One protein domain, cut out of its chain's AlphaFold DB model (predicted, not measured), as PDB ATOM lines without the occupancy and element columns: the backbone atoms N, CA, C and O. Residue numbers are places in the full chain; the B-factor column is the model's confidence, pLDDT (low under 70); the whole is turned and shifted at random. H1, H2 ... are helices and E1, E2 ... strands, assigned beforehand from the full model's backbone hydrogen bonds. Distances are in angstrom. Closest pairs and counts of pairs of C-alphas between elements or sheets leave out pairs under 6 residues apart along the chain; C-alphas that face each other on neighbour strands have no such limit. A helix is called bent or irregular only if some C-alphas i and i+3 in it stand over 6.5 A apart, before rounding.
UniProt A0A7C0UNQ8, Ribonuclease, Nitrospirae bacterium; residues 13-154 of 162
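AT A GLANCE: This is residues 13 to 154 of the 162 residues of the protein "Ribonuclease" of Nitrospirae bacterium (UniProt A0A7C0UNQ8). A small parallel sheet of two strands, E1 and E2, sits at one end of the long helix H3, and the short helices H4, H5 and H6 gather toward the other end. H1 crosses one side of H3, while the kinked helix H2 lies on the other side with a gap between. The printed part has 142 residues, in the order H1 H2 E1 E2 H3 H4 H5 H6, and its class is mostly helix. It is compact, with a radius of gyration of the C-alphas of 16.7 A and spans of 50 by 34 by 26 A.

IN THESE COORDINATES: Look for E1 at residues 65 to 69 and E2 at residues 79 to 83. Find C-alpha 91 at (76.025, 173.069, 131.189); from there H3 runs 34.9 A to C-alpha 114 at (91.023, 174.772, 162.659). H1 is residues 13 to 25, 18.8 A long. H2, residues 36 to 58, spans 20.1 A and is irregular: C-alphas 41 and 44 are 9.2 A apart. Then come H4, residues 120 to 123, H5, residues 129 to 138, and H6, residues 149 to 152.

HOW THE PARTS SIT: E1 and E2 are parallel at 26 degrees; N 66 and O 79 are within hydrogen-bond range at 2.8 A. The closest C-alphas of E1 and H3, Tyr 67 and Ile 93, are 6.6 A apart. With residues 95 to 102 alone, H3 touches H1 at a steep tilt of 60 degrees, opposite ways; the closest C-alphas, Phe 19 and Ile 99, are 5.7 A apart. With residues 105 to 112 alone, H3 touches H4, closest at C-alphas Phe 109 and Lys 121, 4.7 A. H5 is close to but not clearly touching H4, at C-alphas His 123 and His 131, 7.0 A, and H6, at C-alphas Val 135 and Val 151, 7.7 A. H2 and H3 are apart. Every O i to N i+4 pair is within hydrogen-bond range in H1, H3 and H5, and 16 of 19 in H2; H4 and H6 are too short for one.

THE WHOLE: The two C-alphas farthest apart, Asp 64 and Lys 137, are 50.0 A apart. The printed part has no cut and no long link, and no printed residue is under pLDDT 70.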
ATOM      1  N   LYS A  13      93.134 176.195 139.487       90.69
ATOM      2  CA  LYS A  13      93.187 177.557 138.941       90.69
ATOM      3  C   LYS A  13      92.052 177.816 137.946       90.69
ATOM      4  O   LYS A  13      91.370 178.835 138.042       90.69
ATOM      5  N   SER A  14      91.822 176.888 137.016       90.56
ATOM      6  CA  SER A  14      90.743 177.018 136.035       90.56
ATOM      7  C   SER A  14      89.358 176.900 136.677       90.56
ATOM      8  O   SER A  14      88.465 177.654 136.303       90.56
ATOM      9  N   ARG A  15      89.172 176.036 137.689       93.06
ATOM     10  CA  ARG A  15      87.915 175.956 138.454       93.06
ATOM     11  C   ARG A  15      87.603 177.263 139.176       93.06
ATOM     12  O   ARG A  15      86.470 177.714 139.096       93.06
ATOM     13  N   LYS A  16      88.586 177.889 139.833       93.81
ATOM     14  CA  LYS A  16      88.400 179.188 140.506       93.81
ATOM     15  C   LYS A  16      88.023 180.293 139.518       93.81
ATOM     16  O   LYS A  16      87.143 181.092 139.808       93.81
ATOM     17  N   LYS A  17      88.627 180.309 138.323       93.56
ATOM     18  CA  LYS A  17      88.221 181.234 137.253       93.56
ATOM     19  C   LYS A  17      86.762 181.002 136.835       93.56
ATOM     20  O   LYS A  17      85.977 181.944 136.825       93.56
ATOM     21  N   LEU A  18      86.402 179.750 136.544       94.31
ATOM     22  CA  LEU A  18      85.041 179.382 136.142       94.31
ATOM     23  C   LEU A  18      84.015 179.672 137.240       94.31
ATOM     24  O   LEU A  18      82.920 180.112 136.923       94.31
ATOM     25  N   PHE A  19      84.360 179.483 138.515       95.75
ATOM     26  CA  PHE A  19      83.502 179.834 139.648       95.75
ATOM     27  C   PHE A  19      83.053 181.297 139.582       95.75
ATOM     28  O   PHE A  19      81.856 181.569 139.619       95.75
ATOM     29  N   TRP A  20      83.995 182.229 139.404       95.12
ATOM     30  CA  TRP A  20      83.678 183.655 139.301       95.12
ATOM     31  C   TRP A  20      82.922 184.001 138.019       95.12
ATOM     32  O   TRP A  20      82.022 184.839 138.046       95.12
ATOM     33  N   GLU A  21      83.239 183.345 136.900       95.50
ATOM     34  CA  GLU A  21      82.473 183.511 135.661       95.50
ATOM     35  C   GLU A  21      81.024 183.031 135.825       95.50
ATOM     36  O   GLU A  21      80.103 183.726 135.401       95.50
ATOM     37  N   ILE A  22      80.796 181.885 136.470       95.62
ATOM     38  CA  ILE A  22      79.455 181.358 136.750       95.62
ATOM     39  C   ILE A  22      78.712 182.304 137.690       95.62
ATOM     40  O   ILE A  22      77.624 182.747 137.343       95.62
ATOM     41  N   ALA A  23      79.310 182.672 138.827       94.69
ATOM     42  CA  ALA A  23      78.686 183.557 139.810       94.69
ATOM     43  C   ALA A  23      78.295 184.921 139.217       94.69
ATOM     44  O   ALA A  23      77.276 185.486 139.595       94.69
ATOM     45  N   LYS A  24      79.078 185.438 138.261       95.19
ATOM     46  CA  LYS A  24      78.794 186.711 137.589       95.19
ATOM     47  C   LYS A  24      77.664 186.627 136.556       95.19
ATOM     48  O   LYS A  24      76.976 187.619 136.348       95.19
ATOM     49  N   ASN A  25      77.536 185.507 135.843       94.50
ATOM     50  CA  ASN A  25      76.660 185.412 134.667       94.50
ATOM     51  C   ASN A  25      75.412 184.542 134.886       94.50
ATOM     52  O   ASN A  25      74.499 184.581 134.063       94.50
ATOM     53  N   ALA A  26      75.373 183.719 135.935       94.88
ATOM     54  CA  ALA A  26      74.192 182.937 136.273       94.88
ATOM     55  C   ALA A  26      73.071 183.851 136.787       94.88
ATOM     56  O   ALA A  26      73.332 184.832 137.477       94.88
ATOM     57  N   MET A  27      71.817 183.496 136.490       94.50
ATOM     58  CA  MET A  27      70.652 184.210 137.032       94.50
ATOM     59  C   MET A  27      70.589 184.131 138.562       94.50
ATOM     60  O   MET A  27      70.139 185.066 139.211       94.50
ATOM     61  N   GLY A  28      71.059 183.020 139.128       95.31
ATOM     62  CA  GLY A  28      71.203 182.823 140.559       95.31
ATOM     63  C   GLY A  28      72.080 181.610 140.844       95.31
ATOM     64  O   GLY A  28      72.222 180.713 140.006       95.31
ATOM     65  N   VAL A  29      72.680 181.598 142.029       97.50
ATOM     66  CA  VAL A  29      73.472 180.483 142.550       97.50
ATOM     67  C   VAL A  29      73.040 180.264 143.988       97.50
ATOM     68  O   VAL A  29      73.137 181.186 144.786       97.50
ATOM     69  N   GLY A  30      72.587 179.051 144.295       97.88
ATOM     70  CA  GLY A  30      72.312 178.623 145.661       97.88
ATOM     71  C   GLY A  30      73.260 177.506 146.090       97.88
ATOM     72  O   GLY A  30      73.674 176.675 145.272       97.88
ATOM     73  N   VAL A  31      73.626 177.487 147.370       98.25
ATOM     74  CA  VAL A  31      74.582 176.546 147.956       98.25
ATOM     75  C   VAL A  31      73.986 175.895 149.201       98.25
ATOM     76  O   VAL A  31      73.624 176.554 150.166       98.25
ATOM     77  N   GLY A  32      73.945 174.562 149.211       98.12
ATOM     78  CA  GLY A  32      73.514 173.783 150.368       98.12
ATOM     79  C   GLY A  32      74.667 173.025 151.012       98.12
ATOM     80  O   GLY A  32      75.401 172.295 150.340       98.12
ATOM     81  N   ILE A  33      74.807 173.166 152.330       98.12
ATOM     82  CA  ILE A  33      75.847 172.518 153.133       98.12
ATOM     83  C   ILE A  33      75.185 171.636 154.190       98.12
ATOM     84  O   ILE A  33      74.260 172.056 154.877       98.12
ATOM     85  N   VAL A  34      75.685 170.406 154.342       98.12
ATOM     86  CA  VAL A  34      75.238 169.467 155.379       98.12
ATOM     87  C   VAL A  34      76.450 168.981 156.170       98.12
ATOM     88  O   VAL A  34      77.412 168.458 155.601       98.12
ATOM     89  N   HIS A  35      76.401 169.171 157.488       97.25
ATOM     90  CA  HIS A  35      77.496 168.849 158.403       97.25
ATOM     91  C   HIS A  35      77.634 167.342 158.660       97.25
ATOM     92  O   HIS A  35      76.711 166.555 158.441       97.25
ATOM     93  N   ALA A  36      78.827 166.928 159.101       97.62
ATOM     94  CA  ALA A  36      79.174 165.520 159.288       97.62
ATOM     95  C   ALA A  36      78.259 164.800 160.291       97.62
ATOM     96  O   ALA A  36      77.890 163.654 160.054       97.62
ATOM     97  N   ASP A  37      77.832 165.489 161.348       97.31
ATOM     98  CA  ASP A  37      76.906 164.974 162.355       97.31
ATOM     99  C   ASP A  37      75.517 164.677 161.763       97.31
ATOM    100  O   ASP A  37      74.921 163.646 162.070       97.31
ATOM    101  N   VAL A  38      75.009 165.540 160.872       98.25
ATOM    102  CA  VAL A  38      73.762 165.296 160.135       98.25
ATOM    103  C   VAL A  38      73.942 164.099 159.206       98.25
ATOM    104  O   VAL A  38      73.092 163.211 159.194       98.25
ATOM    105  N   ILE A  39      75.066 164.030 158.483       98.44
ATOM    106  CA  ILE A  39      75.376 162.904 157.587       98.44
ATOM    107  C   ILE A  39      75.377 161.577 158.340       98.44
ATOM    108  O   ILE A  39      74.814 160.599 157.849       98.44
ATOM    109  N   ASP A  40      75.968 161.554 159.531       97.88
ATOM    110  CA  ASP A  40      75.990 160.371 160.383       97.88
ATOM    111  C   ASP A  40      74.585 159.962 160.855       97.88
ATOM    112  O   ASP A  40      74.320 158.767 160.982       97.88
ATOM    113  N   ARG A  41      73.665 160.919 161.052       98.19
ATOM    114  CA  ARG A  41      72.273 160.649 161.456       98.19
ATOM    115  C   ARG A  41      71.393 160.134 160.320       98.19
ATOM    116  O   ARG A  41      70.609 159.215 160.537       98.19
ATOM    117  N   ILE A  42      71.476 160.739 159.131       97.56
ATOM    118  CA  ILE A  42      70.499 160.501 158.049       97.56
ATOM    119  C   ILE A  42      71.066 159.768 156.836       97.56
ATOM    120  O   ILE A  42      70.323 159.539 155.892       97.56
ATOM    121  N   ASN A  43      72.344 159.380 156.855       97.75
ATOM    122  CA  ASN A  43      73.125 158.814 155.748       97.75
ATOM    123  C   ASN A  43      73.457 159.787 154.597       97.75
ATOM    124  O   ASN A  43      72.864 160.856 154.426       97.75
ATOM    125  N   ILE A  44      74.443 159.399 153.779       96.69
ATOM    126  CA  ILE A  44      74.989 160.242 152.705       96.69
ATOM    127  C   ILE A  44      73.990 160.519 151.577       96.69
ATOM    128  O   ILE A  44      74.018 161.607 151.004       96.69
ATOM    129  N   LEU A  45      73.092 159.580 151.263       96.69
ATOM    130  CA  LEU A  45      72.111 159.768 150.196       96.69
ATOM    131  C   LEU A  45      71.068 160.808 150.605       96.69
ATOM    132  O   LEU A  45      70.812 161.737 149.841       96.69
ATOM    133  N   GLN A  46      70.499 160.696 151.809       97.50
ATOM    134  CA  GLN A  46      69.514 161.679 152.274       97.50
ATOM    135  C   GLN A  46      70.161 163.039 152.531       97.50
ATOM    136  O   GLN A  46      69.587 164.059 152.171       97.50
ATOM    137  N   SER A  47      71.398 163.063 153.030       97.75
ATOM    138  CA  SER A  47      72.167 164.307 153.170       97.75
ATOM    139  C   SER A  47      72.438 164.992 151.836       97.75
ATOM    140  O   SER A  47      72.414 166.213 151.758       97.75
ATOM    141  N   THR A  48      72.665 164.218 150.773       96.88
ATOM    142  CA  THR A  48      72.834 164.771 149.423       96.88
ATOM    143  C   THR A  48      71.541 165.433 148.949       96.88
ATOM    144  O   THR A  48      71.578 166.552 148.448       96.88
ATOM    145  N   LYS A  49      70.385 164.787 149.162       97.31
ATOM    146  CA  LYS A  49      69.076 165.372 148.831       97.31
ATOM    147  C   LYS A  49      68.765 166.610 149.672       97.31
ATOM    148  O   LYS A  49      68.265 167.588 149.128       97.31
ATOM    149  N   LEU A  50      69.097 166.583 150.964       97.62
ATOM    150  CA  LEU A  50      68.950 167.726 151.861       97.62
ATOM    151  C   LEU A  50      69.797 168.909 151.382       97.62
ATOM    152  O   LEU A  50      69.262 169.995 151.218       97.62
ATOM    153  N   ALA A  51      71.075 168.685 151.055       98.00
ATOM    154  CA  ALA A  51      71.941 169.724 150.501       98.00
ATOM    155  C   ALA A  51      71.371 170.316 149.202       98.00
ATOM    156  O   ALA A  51      71.375 171.528 149.024       98.00
ATOM    157  N   MET A  52      70.834 169.486 148.302       97.31
ATOM    158  CA  MET A  52      70.195 169.975 147.072       97.31
ATOM    159  C   MET A  52      68.933 170.803 147.350       97.31
ATOM    160  O   MET A  52      68.713 171.805 146.677       97.31
ATOM    161  N   LYS A  53      68.118 170.414 148.339       96.25
ATOM    162  CA  LYS A  53      66.931 171.172 148.761       96.25
ATOM    163  C   LYS A  53      67.323 172.525 149.354       96.25
ATOM    164  O   LYS A  53      66.806 173.541 148.911       96.25
ATOM    165  N   THR A  54      68.303 172.549 150.256       97.50
ATOM    166  CA  THR A  54      68.841 173.793 150.821       97.50
ATOM    167  C   THR A  54      69.441 174.691 149.741       97.50
ATOM    168  O   THR A  54      69.215 175.891 149.761       97.50
ATOM    169  N   ALA A  55      70.139 174.129 148.747       97.75
ATOM    170  CA  ALA A  55      70.650 174.905 147.615       97.75
ATOM    171  C   ALA A  55      69.524 175.533 146.774       97.75
ATOM    172  O   ALA A  55      69.686 176.629 146.251       97.75
ATOM    173  N   LEU A  56      68.385 174.852 146.630       96.19
ATOM    174  CA  LEU A  56      67.216 175.395 145.936       96.19
ATOM    175  C   LEU A  56      66.529 176.507 146.744       96.19
ATOM    176  O   LEU A  56      66.054 177.472 146.158       96.19
ATOM    177  N   GLU A  57      66.483 176.380 148.068       95.31
ATOM    178  CA  GLU A  57      65.962 177.419 148.966       95.31
ATOM    179  C   GLU A  57      66.861 178.668 148.946       95.31
ATOM    180  O   GLU A  57      66.364 179.782 148.786       95.31
ATOM    181  N   ASP A  58      68.183 178.477 149.012       97.56
ATOM    182  CA  ASP A  58      69.197 179.543 148.961       97.56
ATOM    183  C   ASP A  58      69.224 180.284 147.614       97.56
ATOM    184  O   ASP A  58      69.507 181.477 147.556       97.56
ATOM    185  N   LEU A  59      68.857 179.606 146.518       96.38
ATOM    186  CA  LEU A  59      68.762 180.212 145.187       96.38
ATOM    187  C   LEU A  59      67.787 181.410 145.149       96.38
ATOM    188  O   LEU A  59      67.925 182.277 144.286       96.38
ATOM    189  N   GLY A  60      66.791 181.456 146.043       89.81
ATOM    190  CA  GLY A  60      65.866 182.589 146.183       89.81
ATOM    191  C   GLY A  60      64.911 182.804 144.999       89.81
ATOM    192  O   GLY A  60      64.164 183.779 144.978       89.81
ATOM    193  N   MET A  61      64.913 181.899 144.016       92.50
ATOM    194  CA  MET A  61      64.004 181.896 142.868       92.50
ATOM    195  C   MET A  61      63.565 180.473 142.520       92.50
ATOM    196  O   MET A  61      64.268 179.501 142.796       92.50
ATOM    197  N   SER A  62      62.395 180.347 141.892       92.12
ATOM    198  CA  SER A  62      61.841 179.056 141.476       92.12
ATOM    199  C   SER A  62      62.160 178.773 140.002       92.12
ATOM    200  O   SER A  62      61.623 179.461 139.137       92.12
ATOM    201  N   PRO A  63      63.018 177.784 139.688       95.12
ATOM    202  CA  PRO A  63      63.262 177.369 138.310       95.12
ATOM    203  C   PRO A  63      62.086 176.556 137.751       95.12
ATOM    204  O   PRO A  63      61.426 175.825 138.486       95.12
ATOM    205  N   ASP A  64      61.886 176.594 136.430       96.25
ATOM    206  CA  ASP A  64      60.847 175.793 135.761       96.25
ATOM    207  C   ASP A  64      61.181 174.292 135.720       96.25
ATOM    208  O   ASP A  64      60.299 173.430 135.782       96.25
ATOM    209  N   ILE A  65      62.473 173.964 135.571       96.56
ATOM    210  CA  ILE A  65      62.980 172.595 135.422       96.56
ATOM    211  C   ILE A  65      64.299 172.437 136.184       96.56
ATOM    212  O   ILE A  65      65.215 173.246 136.049       96.56
ATOM    213  N   LEU A  66      64.426 171.338 136.927       96.75
ATOM    214  CA  LEU A  66      65.655 170.918 137.594       96.75
ATOM    215  C   LEU A  66      66.370 169.835 136.785       96.75
ATOM    216  O   LEU A  66      65.837 168.743 136.584       96.75
ATOM    217  N   TYR A  67      67.608 170.105 136.382       96.56
ATOM    218  CA  TYR A  67      68.526 169.091 135.865       96.56
ATOM    219  C   TYR A  67      69.411 168.586 137.003       96.56
ATOM    220  O   TYR A  67      70.149 169.369 137.598       96.56
ATOM    221  N   ILE A  68      69.337 167.290 137.314       94.75
ATOM    222  CA  ILE A  68      70.005 166.704 138.485       94.75
ATOM    223  C   ILE A  68      70.831 165.487 138.055       94.75
ATOM    224  O   ILE A  68      70.356 164.655 137.281       94.75
ATOM    225  N   ASP A  69      72.068 165.371 138.547       91.75
ATOM    226  CA  ASP A  69      72.929 164.223 138.240       91.75
ATOM    227  C   ASP A  69      72.517 162.996 139.066       91.75
ATOM    228  O   ASP A  69      72.649 162.973 140.290       91.75
ATOM    229  N   ALA A  70      72.002 161.980 138.375       88.69
ATOM    230  CA  ALA A  70      71.706 160.638 138.880       88.69
ATOM    231  C   ALA A  70      70.771 160.513 140.110       88.69
ATOM    232  O   ALA A  70      70.673 159.419 140.672       88.69
ATOM    233  N   VAL A  71      70.056 161.566 140.529       92.88
ATOM    234  CA  VAL A  71      69.094 161.507 141.647       92.88
ATOM    235  C   VAL A  71      67.811 162.299 141.375       92.88
ATOM    236  O   VAL A  71      67.752 163.161 140.501       92.88
ATOM    237  N   LYS A  72      66.769 161.995 142.158       94.00
ATOM    238  CA  LYS A  72      65.512 162.753 142.228       94.00
ATOM    239  C   LYS A  72      65.261 163.242 143.653       94.00
ATOM    240  O   LYS A  72      65.675 162.588 144.617       94.00
ATOM    241  N   LEU A  73      64.529 164.345 143.761       95.56
ATOM    242  CA  LEU A  73      64.055 164.980 144.987       95.56
ATOM    243  C   LEU A  73      62.529 164.807 145.080       95.56
ATOM    244  O   LEU A  73      61.796 165.614 144.514       95.56
ATOM    245  N   PRO A  74      62.023 163.750 145.745       91.25
ATOM    246  CA  PRO A  74      60.588 163.450 145.776       91.25
ATOM    247  C   PRO A  74      59.728 164.549 146.411       91.25
ATOM    248  O   PRO A  74      58.577 164.713 146.033       91.25
ATOM    249  N   GLU A  75      60.287 165.307 147.355       91.12
ATOM    250  CA  GLU A  75      59.591 166.392 148.060       91.12
ATOM    251  C   GLU A  75      59.546 167.711 147.274       91.12
ATOM    252  O   GLU A  75      58.907 168.664 147.710       91.12
ATOM    253  N   VAL A  76      60.244 167.801 146.138       94.44
ATOM    254  CA  VAL A  76      60.336 169.036 145.353       94.44
ATOM    255  C   VAL A  76      59.368 168.967 144.180       94.44
ATOM    256  O   VAL A  76      59.585 168.222 143.221       94.44
ATOM    257  N   ASN A  77      58.323 169.793 144.236       94.31
ATOM    258  CA  ASN A  77      57.293 169.888 143.201       94.31
ATOM    259  C   ASN A  77      57.710 170.807 142.034       94.31
ATOM    260  O   ASN A  77      56.996 171.730 141.657       94.31
ATOM    261  N   ILE A  78      58.900 170.564 141.485       96.12
ATOM    262  CA  ILE A  78      59.402 171.182 140.252       96.12
ATOM    263  C   ILE A  78      59.673 170.051 139.267       96.12
ATOM    264  O   ILE A  78      60.072 168.952 139.666       96.12
ATOM    265  N   ARG A  79      59.466 170.292 137.970       97.00
ATOM    266  CA  ARG A  79      59.770 169.300 136.936       97.00
ATOM    267  C   ARG A  79      61.245 168.898 137.020       97.00
ATOM    268  O   ARG A  79      62.124 169.749 136.984       97.00
ATOM    269  N   GLN A  80      61.521 167.598 137.096       96.81
ATOM    270  CA  GLN A  80      62.878 167.074 137.284       96.81
ATOM    271  C   GLN A  80      63.328 166.197 136.114       96.81
ATOM    272  O   GLN A  80      62.654 165.238 135.734       96.81
ATOM    273  N   CYS A  81      64.524 166.485 135.613       95.62
ATOM    274  CA  CYS A  81      65.251 165.717 134.615       95.62
ATOM    275  C   CYS A  81      66.504 165.122 135.272       95.62
ATOM    276  O   CYS A  81      67.529 165.791 135.405       95.62
ATOM    277  N   SER A  82      66.416 163.858 135.689       94.06
ATOM    278  CA  SER A  82      67.570 163.117 136.209       94.06
ATOM    279  C   SER A  82      68.423 162.621 135.044       94.06
ATOM    280  O   SER A  82      67.946 161.833 134.229       94.06
ATOM    281  N   ILE A  83      69.681 163.049 134.979       92.50
ATOM    282  CA  ILE A  83      70.624 162.692 133.913       92.50
ATOM    283  C   ILE A  83      71.771 161.901 134.531       92.50
ATOM    284  O   ILE A  83      72.346 162.328 135.521       92.50
ATOM    285  N   PHE A  84      72.123 160.754 133.956       90.44
ATOM    286  CA  PHE A  84      73.321 160.022 134.362       90.44
ATOM    287  C   PHE A  84      74.560 160.643 133.708       90.44
ATOM    288  O   PHE A  84      74.561 160.854 132.496       90.44
ATOM    289  N   LYS A  85      75.619 160.908 134.489       86.69
ATOM    290  CA  LYS A  85      76.829 161.624 134.030       86.69
ATOM    291  C   LYS A  85      76.497 163.033 133.528       86.69
ATOM    292  O   LYS A  85      77.045 163.501 132.522       86.69
ATOM    293  N   GLY A  86      75.600 163.704 134.250       86.81
ATOM    294  CA  GLY A  86      75.022 164.984 133.854       86.81
ATOM    295  C   GLY A  86      76.049 166.089 133.606       86.81
ATOM    296  O   GLY A  86      75.845 166.895 132.704       86.81
ATOM    297  N   GLU A  87      77.188 166.083 134.309       86.19
ATOM    298  CA  GLU A  87      78.271 167.067 134.116       86.19
ATOM    299  C   GLU A  87      78.829 167.104 132.684       86.19
ATOM    300  O   GLU A  87      79.351 168.123 132.245       86.19
ATOM    301  N   SER A  88      78.742 165.994 131.943       85.94
ATOM    302  CA  SER A  88      79.239 165.913 130.562       85.94
ATOM    303  C   SER A  88      78.205 166.302 129.503       85.94
ATOM    304  O   SER A  88      78.557 166.443 128.335       85.94
ATOM    305  N   ILE A  89      76.943 166.464 129.908       87.12
ATOM    306  CA  ILE A  89      75.787 166.619 129.014       87.12
ATOM    307  C   ILE A  89      75.109 167.978 129.225       87.12
ATOM    308  O   ILE A  89      74.661 168.601 128.268       87.12
ATOM    309  N   SER A  90      75.028 168.452 130.470       92.38
ATOM    310  CA  SER A  90      74.323 169.675 130.848       92.38
ATOM    311  C   SER A  90      75.292 170.727 131.374       92.38
ATOM    312  O   SER A  90      75.978 170.519 132.376       92.38
ATOM    313  N   ALA A  91      75.283 171.899 130.732       91.69
ATOM    314  CA  ALA A  91      76.025 173.069 131.189       91.69
ATOM    315  C   ALA A  91      75.609 173.488 132.610       91.69
ATOM    316  O   ALA A  91      76.463 173.815 133.426       91.69
ATOM    317  N   SER A  92      74.316 173.412 132.937       93.56
ATOM    318  CA  SER A  92      73.791 173.756 134.262       93.56
ATOM    319  C   SER A  92      74.338 172.823 135.347       93.56
ATOM    320  O   SER A  92      74.777 173.288 136.396       93.56
ATOM    321  N   ILE A  93      74.383 171.511 135.072       94.81
ATOM    322  CA  ILE A  93      74.957 170.522 136.001       94.81
ATOM    323  C   ILE A  93      76.469 170.737 136.145       94.81
ATOM    324  O   ILE A  93      76.988 170.728 137.260       94.81
ATOM    325  N   ALA A  94      77.180 170.972 135.039       93.38
ATOM    326  CA  ALA A  94      78.615 171.251 135.072       93.38
ATOM    327  C   ALA A  94      78.936 172.517 135.889       93.38
ATOM    328  O   ALA A  94      79.846 172.502 136.719       93.38
ATOM    329  N   ALA A  95      78.159 173.588 135.708       94.69
ATOM    330  CA  ALA A  95      78.301 174.823 136.470       94.69
ATOM    331  C   ALA A  95      78.054 174.599 137.968       94.69
ATOM    332  O   ALA A  95      78.896 174.970 138.787       94.69
ATOM    333  N   ALA A  96      76.964 173.914 138.331       95.56
ATOM    334  CA  ALA A  96      76.665 173.577 139.722       95.56
ATOM    335  C   ALA A  96      77.774 172.720 140.367       95.56
ATOM    336  O   ALA A  96      78.167 172.977 141.504       95.56
ATOM    337  N   SER A  97      78.338 171.753 139.632       95.06
ATOM    338  CA  SER A  97      79.463 170.932 140.106       95.06
ATOM    339  C   SER A  97      80.722 171.765 140.375       95.06
ATOM    340  O   SER A  97      81.398 171.553 141.383       95.06
ATOM    341  N   ILE A  98      81.027 172.759 139.529       95.56
ATOM    342  CA  ILE A  98      82.150 173.683 139.758       95.56
ATOM    343  C   ILE A  98      81.921 174.527 141.011       95.56
ATOM    344  O   ILE A  98      82.830 174.602 141.841       95.56
ATOM    345  N   ILE A  99      80.728 175.115 141.172       97.06
ATOM    346  CA  ILE A  99      80.373 175.884 142.374       97.06
ATOM    347  C   ILE A  99      80.554 175.018 143.623       97.06
ATOM    348  O   ILE A  99      81.331 175.369 144.510       97.06
ATOM    349  N   ALA A 100      79.924 173.842 143.653       96.44
ATOM    350  CA  ALA A 100      80.000 172.926 144.785       96.44
ATOM    351  C   ALA A 100      81.444 172.501 145.095       96.44
ATOM    352  O   ALA A 100      81.840 172.426 146.260       96.44
ATOM    353  N   LYS A 101      82.254 172.234 144.062       95.31
ATOM    354  CA  LYS A 101      83.650 171.816 144.226       95.31
ATOM    355  C   LYS A 101      84.519 172.927 144.805       95.31
ATOM    356  O   LYS A 101      85.295 172.645 145.714       95.31
ATOM    357  N   VAL A 102      84.403 174.155 144.297       96.62
ATOM    358  CA  VAL A 102      85.196 175.289 144.792       96.62
ATOM    359  C   VAL A 102      84.802 175.625 146.225       96.62
ATOM    360  O   VAL A 102      85.683 175.653 147.076       96.62
ATOM    361  N   VAL A 103      83.504 175.748 146.528       97.62
ATOM    362  CA  VAL A 103      83.034 176.011 147.902       97.62
ATOM    363  C   VAL A 103      83.536 174.940 148.869       97.62
ATOM    364  O   VAL A 103      84.118 175.257 149.902       97.62
ATOM    365  N   ARG A 104      83.380 173.655 148.522       97.31
ATOM    366  CA  ARG A 104      83.852 172.558 149.375       97.31
ATOM    367  C   ARG A 104      85.363 172.610 149.594       97.31
ATOM    368  O   ARG A 104      85.820 172.295 150.688       97.31
ATOM    369  N   ASP A 105      86.141 172.914 148.559       95.88
ATOM    370  CA  ASP A 105      87.599 172.943 148.671       95.88
ATOM    371  C   ASP A 105      88.080 174.099 149.553       95.88
ATOM    372  O   ASP A 105      88.995 173.865 150.344       95.88
ATOM    373  N   GLU A 106      87.440 175.272 149.477       97.06
ATOM    374  CA  GLU A 106      87.675 176.408 150.388       97.06
ATOM    375  C   GLU A 106      87.326 176.036 151.838       97.06
ATOM    376  O   GLU A 106      88.172 176.165 152.715       97.06
ATOM    377  N   MET A 107      86.179 175.394 152.089       97.81
ATOM    378  CA  MET A 107      85.849 174.902 153.440       97.81
ATOM    379  C   MET A 107      86.908 173.938 154.001       97.81
ATOM    380  O   MET A 107      87.161 173.909 155.201       97.81
ATOM    381  N   MET A 108      87.526 173.103 153.157       97.94
ATOM    382  CA  MET A 108      88.602 172.205 153.599       97.94
ATOM    383  C   MET A 108      89.908 172.951 153.909       97.94
ATOM    384  O   MET A 108      90.710 172.434 154.687       97.94
ATOM    385  N   PHE A 109      90.141 174.121 153.304       97.38
ATOM    386  CA  PHE A 109      91.221 175.015 153.721       97.38
ATOM    387  C   PHE A 109      90.909 175.619 155.094       97.38
ATOM    388  O   PHE A 109      91.742 175.505 155.985       97.38
ATOM    389  N   ASP A 110      89.692 176.112 155.324       98.00
ATOM    390  CA  ASP A 110      89.301 176.655 156.633       98.00
ATOM    391  C   ASP A 110      89.394 175.598 157.745       98.00
ATOM    392  O   ASP A 110      89.905 175.843 158.840       98.00
ATOM    393  N   TYR A 111      88.968 174.364 157.459       98.19
ATOM    394  CA  TYR A 111      89.134 173.254 158.397       98.19
ATOM    395  C   TYR A 111      90.586 172.855 158.623       98.19
ATOM    396  O   TYR A 111      90.885 172.291 159.674       98.19
ATOM    397  N   HIS A 112      91.492 173.114 157.681       98.31
ATOM    398  CA  HIS A 112      92.910 172.901 157.930       98.31
ATOM    399  C   HIS A 112      93.434 173.876 158.983       98.31
ATOM    400  O   HIS A 112      94.162 173.443 159.867       98.31
ATOM    401  N   GLU A 113      93.015 175.139 158.939       98.00
ATOM    402  CA  GLU A 113      93.407 176.127 159.949       98.00
ATOM    403  C   GLU A 113      92.854 175.763 161.336       98.00
ATOM    404  O   GLU A 113      93.558 175.863 162.337       98.00
ATOM    405  N   MET A 114      91.620 175.248 161.402       97.88
ATOM    406  CA  MET A 114      91.023 174.772 162.659       97.88
ATOM    407  C   MET A 114      91.634 173.461 163.175       97.88
ATOM    408  O   MET A 114      91.737 173.249 164.383       97.88
ATOM    409  N   TYR A 115      92.014 172.554 162.274       97.81
ATOM    410  CA  TYR A 115      92.503 171.212 162.592       97.81
ATOM    411  C   TYR A 115      93.813 170.916 161.835       97.81
ATOM    412  O   TYR A 115      93.856 170.027 160.972       97.81
ATOM    413  N   PRO A 116      94.913 171.624 162.160       97.06
ATOM    414  CA  PRO A 116      96.147 171.593 161.368       97.06
ATOM    415  C   PRO A 116      96.800 170.209 161.312       97.06
ATOM    416  O   PRO A 116      97.413 169.859 160.303       97.06
ATOM    417  N   LEU A 117      96.591 169.385 162.345       97.56
ATOM    418  CA  LEU A 117      97.149 168.035 162.480       97.56
ATOM    419  C   LEU A 117      96.718 167.049 161.382       97.56
ATOM    420  O   LEU A 117      97.361 166.014 161.221       97.56
ATOM    421  N   TYR A 118      95.646 167.351 160.646       97.69
ATOM    422  CA  TYR A 118      95.067 166.432 159.664       97.69
ATOM    423  C   TYR A 118      95.449 166.758 158.221       97.69
ATOM    424  O   TYR A 118      95.264 165.902 157.378       97.69
ATOM    425  N   ASN A 119      95.977 167.950 157.915       97.50
ATOM    426  CA  ASN A 119      96.282 168.396 156.543       97.50
ATOM    427  C   ASN A 119      95.084 168.412 155.555       97.50
ATOM    428  O   ASN A 119      95.227 168.124 154.361       97.50
ATOM    429  N   PHE A 120      93.894 168.836 156.008       98.19
ATOM    430  CA  PHE A 120      92.690 168.900 155.158       98.19
ATOM    431  C   PHE A 120      92.865 169.701 153.860       98.19
ATOM    432  O   PHE A 120      92.232 169.368 152.852       98.19
ATOM    433  N   LYS A 121      93.767 170.689 153.825       96.81
ATOM    434  CA  LYS A 121      94.082 171.442 152.608       96.81
ATOM    435  C   LYS A 121      94.665 170.576 151.489       96.81
ATOM    436  O   LYS A 121      94.436 170.898 150.327       96.81
ATOM    437  N   GLY A 122      95.374 169.492 151.805       95.75
ATOM    438  CA  GLY A 122      95.976 168.602 150.812       95.75
ATOM    439  C   GLY A 122      94.965 167.604 150.257       95.75
ATOM    440  O   GLY A 122      94.623 167.624 149.076       95.75
ATOM    441  N   HIS A 123      94.437 166.746 151.128       96.81
ATOM    442  CA  HIS A 123      93.599 165.613 150.726       96.81
ATOM    443  C   HIS A 123      92.089 165.896 150.773       96.81
ATOM    444  O   HIS A 123      91.301 165.009 150.453       96.81
ATOM    445  N   LYS A 124      91.642 167.095 151.174       96.81
ATOM    446  CA  LYS A 124      90.228 167.533 151.150       96.81
ATOM    447  C   LYS A 124      89.258 166.585 151.874       96.81
ATOM    448  O   LYS A 124      88.110 166.411 151.444       96.81
ATOM    449  N   GLY A 125      89.737 165.907 152.917       95.75
ATOM    450  CA  GLY A 125      88.983 164.913 153.690       95.75
ATOM    451  C   GLY A 125      88.797 163.547 153.011       95.75
ATOM    452  O   GLY A 125      88.129 162.684 153.578       95.75
ATOM    453  N   TYR A 126      89.373 163.305 151.826       96.12
ATOM    454  CA  TYR A 126      89.404 161.961 151.232       96.12
ATOM    455  C   TYR A 126      90.293 161.028 152.062       96.12
ATOM    456  O   TYR A 126      91.239 161.481 152.702       96.12
ATOM    457  N   SER A 127      89.997 159.728 152.061       94.81
ATOM    458  CA  SER A 127      90.721 158.707 152.832       94.81
ATOM    459  C   SER A 127      92.065 158.335 152.184       94.81
ATOM    460  O   SER A 127      92.274 157.185 151.794       94.81
ATOM    461  N   THR A 128      92.943 159.322 151.994       96.81
ATOM    462  CA  THR A 128      94.333 159.106 151.571       96.81
ATOM    463  C   THR A 128      95.125 158.450 152.698       96.81
ATOM    464  O   THR A 128      94.704 158.469 153.853       96.81
ATOM    465  N   LYS A 129      96.289 157.880 152.371       96.00
ATOM    466  CA  LYS A 129      97.191 157.295 153.371       96.00
ATOM    467  C   LYS A 129      97.519 158.299 154.484       96.00
ATOM    468  O   LYS A 129      97.270 158.001 155.644       96.00
ATOM    469  N   GLU A 130      97.951 159.498 154.101       97.25
ATOM    470  CA  GLU A 130      98.264 160.601 155.019       97.25
ATOM    471  C   GLU A 130      97.094 160.936 155.955       97.25
ATOM    472  O   GLU A 130      97.268 161.030 157.168       97.25
ATOM    473  N   HIS A 131      95.879 161.059 155.410       97.56
ATOM    474  CA  HIS A 131      94.708 161.365 156.222       97.56
ATOM    475  C   HIS A 131      94.439 160.255 157.240       97.56
ATOM    476  O   HIS A 131      94.231 160.532 158.416       97.56
ATOM    477  N   MET A 132      94.479 158.992 156.807       96.00
ATOM    478  CA  MET A 132      94.225 157.871 157.709       96.00
ATOM    479  C   MET A 132      95.287 157.754 158.805       96.00
ATOM    480  O   MET A 132      94.936 157.451 159.940       96.00
ATOM    481  N   GLU A 133      96.553 158.034 158.496       95.31
ATOM    482  CA  GLU A 133      97.633 158.088 159.488       95.31
ATOM    483  C   GLU A 133      97.372 159.167 160.546       95.31
ATOM    484  O   GLU A 133      97.519 158.902 161.740       95.31
ATOM    485  N   ALA A 134      96.907 160.353 160.136       95.94
ATOM    486  CA  ALA A 134      96.524 161.410 161.068       95.94
ATOM    487  C   ALA A 134      95.337 161.001 161.955       95.94
ATOM    488  O   ALA A 134      95.388 161.207 163.166       95.94
ATOM    489  N   VAL A 135      94.297 160.370 161.392       96.06
ATOM    490  CA  VAL A 135      93.141 159.917 162.186       96.06
ATOM    491  C   VAL A 135      93.522 158.800 163.160       96.06
ATOM    492  O   VAL A 135      93.051 158.801 164.292       96.06
ATOM    493  N   ILE A 136      94.396 157.868 162.772       94.81
ATOM    494  CA  ILE A 136      94.907 156.834 163.686       94.81
ATOM    495  C   ILE A 136      95.701 157.482 164.825       94.81
ATOM    496  O   ILE A 136      95.525 157.120 165.985       94.81
ATOM    497  N   LYS A 137      96.558 158.456 164.506       94.56
ATOM    498  CA  LYS A 137      97.447 159.094 165.481       94.56
ATOM    499  C   LYS A 137      96.716 160.021 166.457       94.56
ATOM    500  O   LYS A 137      97.054 160.033 167.637       94.56
ATOM    501  N   TYR A 138      95.763 160.814 165.972       94.94
ATOM    502  CA  TYR A 138      95.129 161.894 166.739       94.94
ATOM    503  C   TYR A 138      93.648 161.642 167.065       94.94
ATOM    504  O   TYR A 138      93.030 162.442 167.766       94.94
ATOM    505  N   GLY A 139      93.073 160.540 166.575       95.31
ATOM    506  CA  GLY A 139      91.637 160.271 166.635       95.31
ATOM    507  C   GLY A 139      90.835 161.049 165.583       95.31
ATOM    508  O   GLY A 139      91.385 161.859 164.844       95.31
ATOM    509  N   PRO A 140      89.518 160.807 165.449       96.25
ATOM    510  CA  PRO A 140      88.657 161.609 164.582       96.25
ATOM    511  C   PRO A 140      88.261 162.943 165.238       96.25
ATOM    512  O   PRO A 140      87.673 162.969 166.317       96.25
ATOM    513  N   CYS A 141      88.491 164.061 164.547       96.25
ATOM    514  CA  CYS A 141      87.985 165.385 164.942       96.25
ATOM    515  C   CYS A 141      86.490 165.604 164.580       96.25
ATOM    516  O   CYS A 141      85.925 164.805 163.824       96.25
ATOM    517  N   PRO A 142      85.840 166.693 165.053       96.75
ATOM    518  CA  PRO A 142      84.399 166.939 164.883       96.75
ATOM    519  C   PRO A 142      83.858 166.915 163.447       96.75
ATOM    520  O   PRO A 142      82.679 166.631 163.256       96.75
ATOM    521  N   ILE A 143      84.688 167.189 162.436       97.44
ATOM    522  CA  ILE A 143      84.252 167.208 161.028       97.44
ATOM    523  C   ILE A 143      84.340 165.842 160.330       97.44
ATOM    524  O   ILE A 143      83.941 165.710 159.169       97.44
ATOM    525  N   HIS A 144      84.854 164.815 161.010       97.81
ATOM    526  CA  HIS A 144      84.843 163.454 160.489       97.81
ATOM    527  C   HIS A 144      83.437 162.863 160.541       97.81
ATOM    528  O   HIS A 144      82.724 162.990 161.530       97.81
ATOM    529  N   ARG A 145      83.078 162.141 159.478       97.50
ATOM    530  CA  ARG A 145      81.843 161.352 159.402       97.50
ATOM    531  C   ARG A 145      82.079 160.022 160.102       97.50
ATOM    532  O   ARG A 145      82.675 159.114 159.519       97.50
ATOM    533  N   LYS A 146      81.668 159.914 161.359       95.94
ATOM    534  CA  LYS A 146      81.953 158.765 162.230       95.94
ATOM    535  C   LYS A 146      81.205 157.505 161.794       95.94
ATOM    536  O   LYS A 146      81.636 156.403 162.111       95.94
ATOM    537  N   SER A 147      80.129 157.648 161.021       96.12
ATOM    538  CA  SER A 147      79.408 156.524 160.412       96.12
ATOM    539  C   SER A 147      80.157 155.890 159.233       96.12
ATOM    540  O   SER A 147      79.857 154.757 158.849       96.12
ATOM    541  N   PHE A 148      81.135 156.584 158.638       96.25
ATOM    542  CA  PHE A 148      81.859 156.073 157.479       96.25
ATOM    543  C   PHE A 148      82.861 155.014 157.927       96.25
ATOM    544  O   PHE A 148      83.669 155.253 158.820       96.25
ATOM    545  N   ARG A 149      82.869 153.867 157.240       93.12
ATOM    546  CA  ARG A 149      83.676 152.683 157.586       93.12
ATOM    547  C   ARG A 149      85.134 152.992 157.938       93.12
ATOM    548  O   ARG A 149      85.652 152.499 158.928       93.12
ATOM    549  N   ARG A 150      85.788 153.845 157.142       92.25
ATOM    550  CA  ARG A 150      87.197 154.224 157.336       92.25
ATOM    551  C   ARG A 150      87.458 154.973 158.638       92.25
ATOM    552  O   ARG A 150      88.600 154.974 159.053       92.25
ATOM    553  N   VAL A 151      86.448 155.597 159.239       93.75
ATOM    554  CA  VAL A 151      86.535 156.278 160.538       93.75
ATOM    555  C   VAL A 151      85.996 155.379 161.651       93.75
ATOM    556  O   VAL A 151      86.618 155.275 162.701       93.75
ATOM    557  N   LYS A 152      84.866 154.706 161.406       92.00
ATOM    558  CA  LYS A 152      84.190 153.825 162.367       92.00
ATOM    559  C   LYS A 152      85.066 152.662 162.837       92.00
ATOM    560  O   LYS A 152      85.061 152.340 164.017       92.00
ATOM    561  N   ASP A 153      85.793 152.042 161.910       90.31
ATOM    562  CA  ASP A 153      86.523 150.796 162.159       90.31
ATOM    563  C   ASP A 153      87.985 151.050 162.597       90.31
ATOM    564  O   ASP A 153      88.799 150.127 162.599       90.31
ATOM    565  N   ILE A 154      88.359 152.297 162.915       86.88
ATOM    566  CA  ILE A 154      89.728 152.626 163.333       86.88
ATOM    567  C   ILE A 154      89.981 152.092 164.739       86.88
ATOM    568  O   ILE A 154      89.277 152.436 165.686       86.88
TER     569      ILE A 154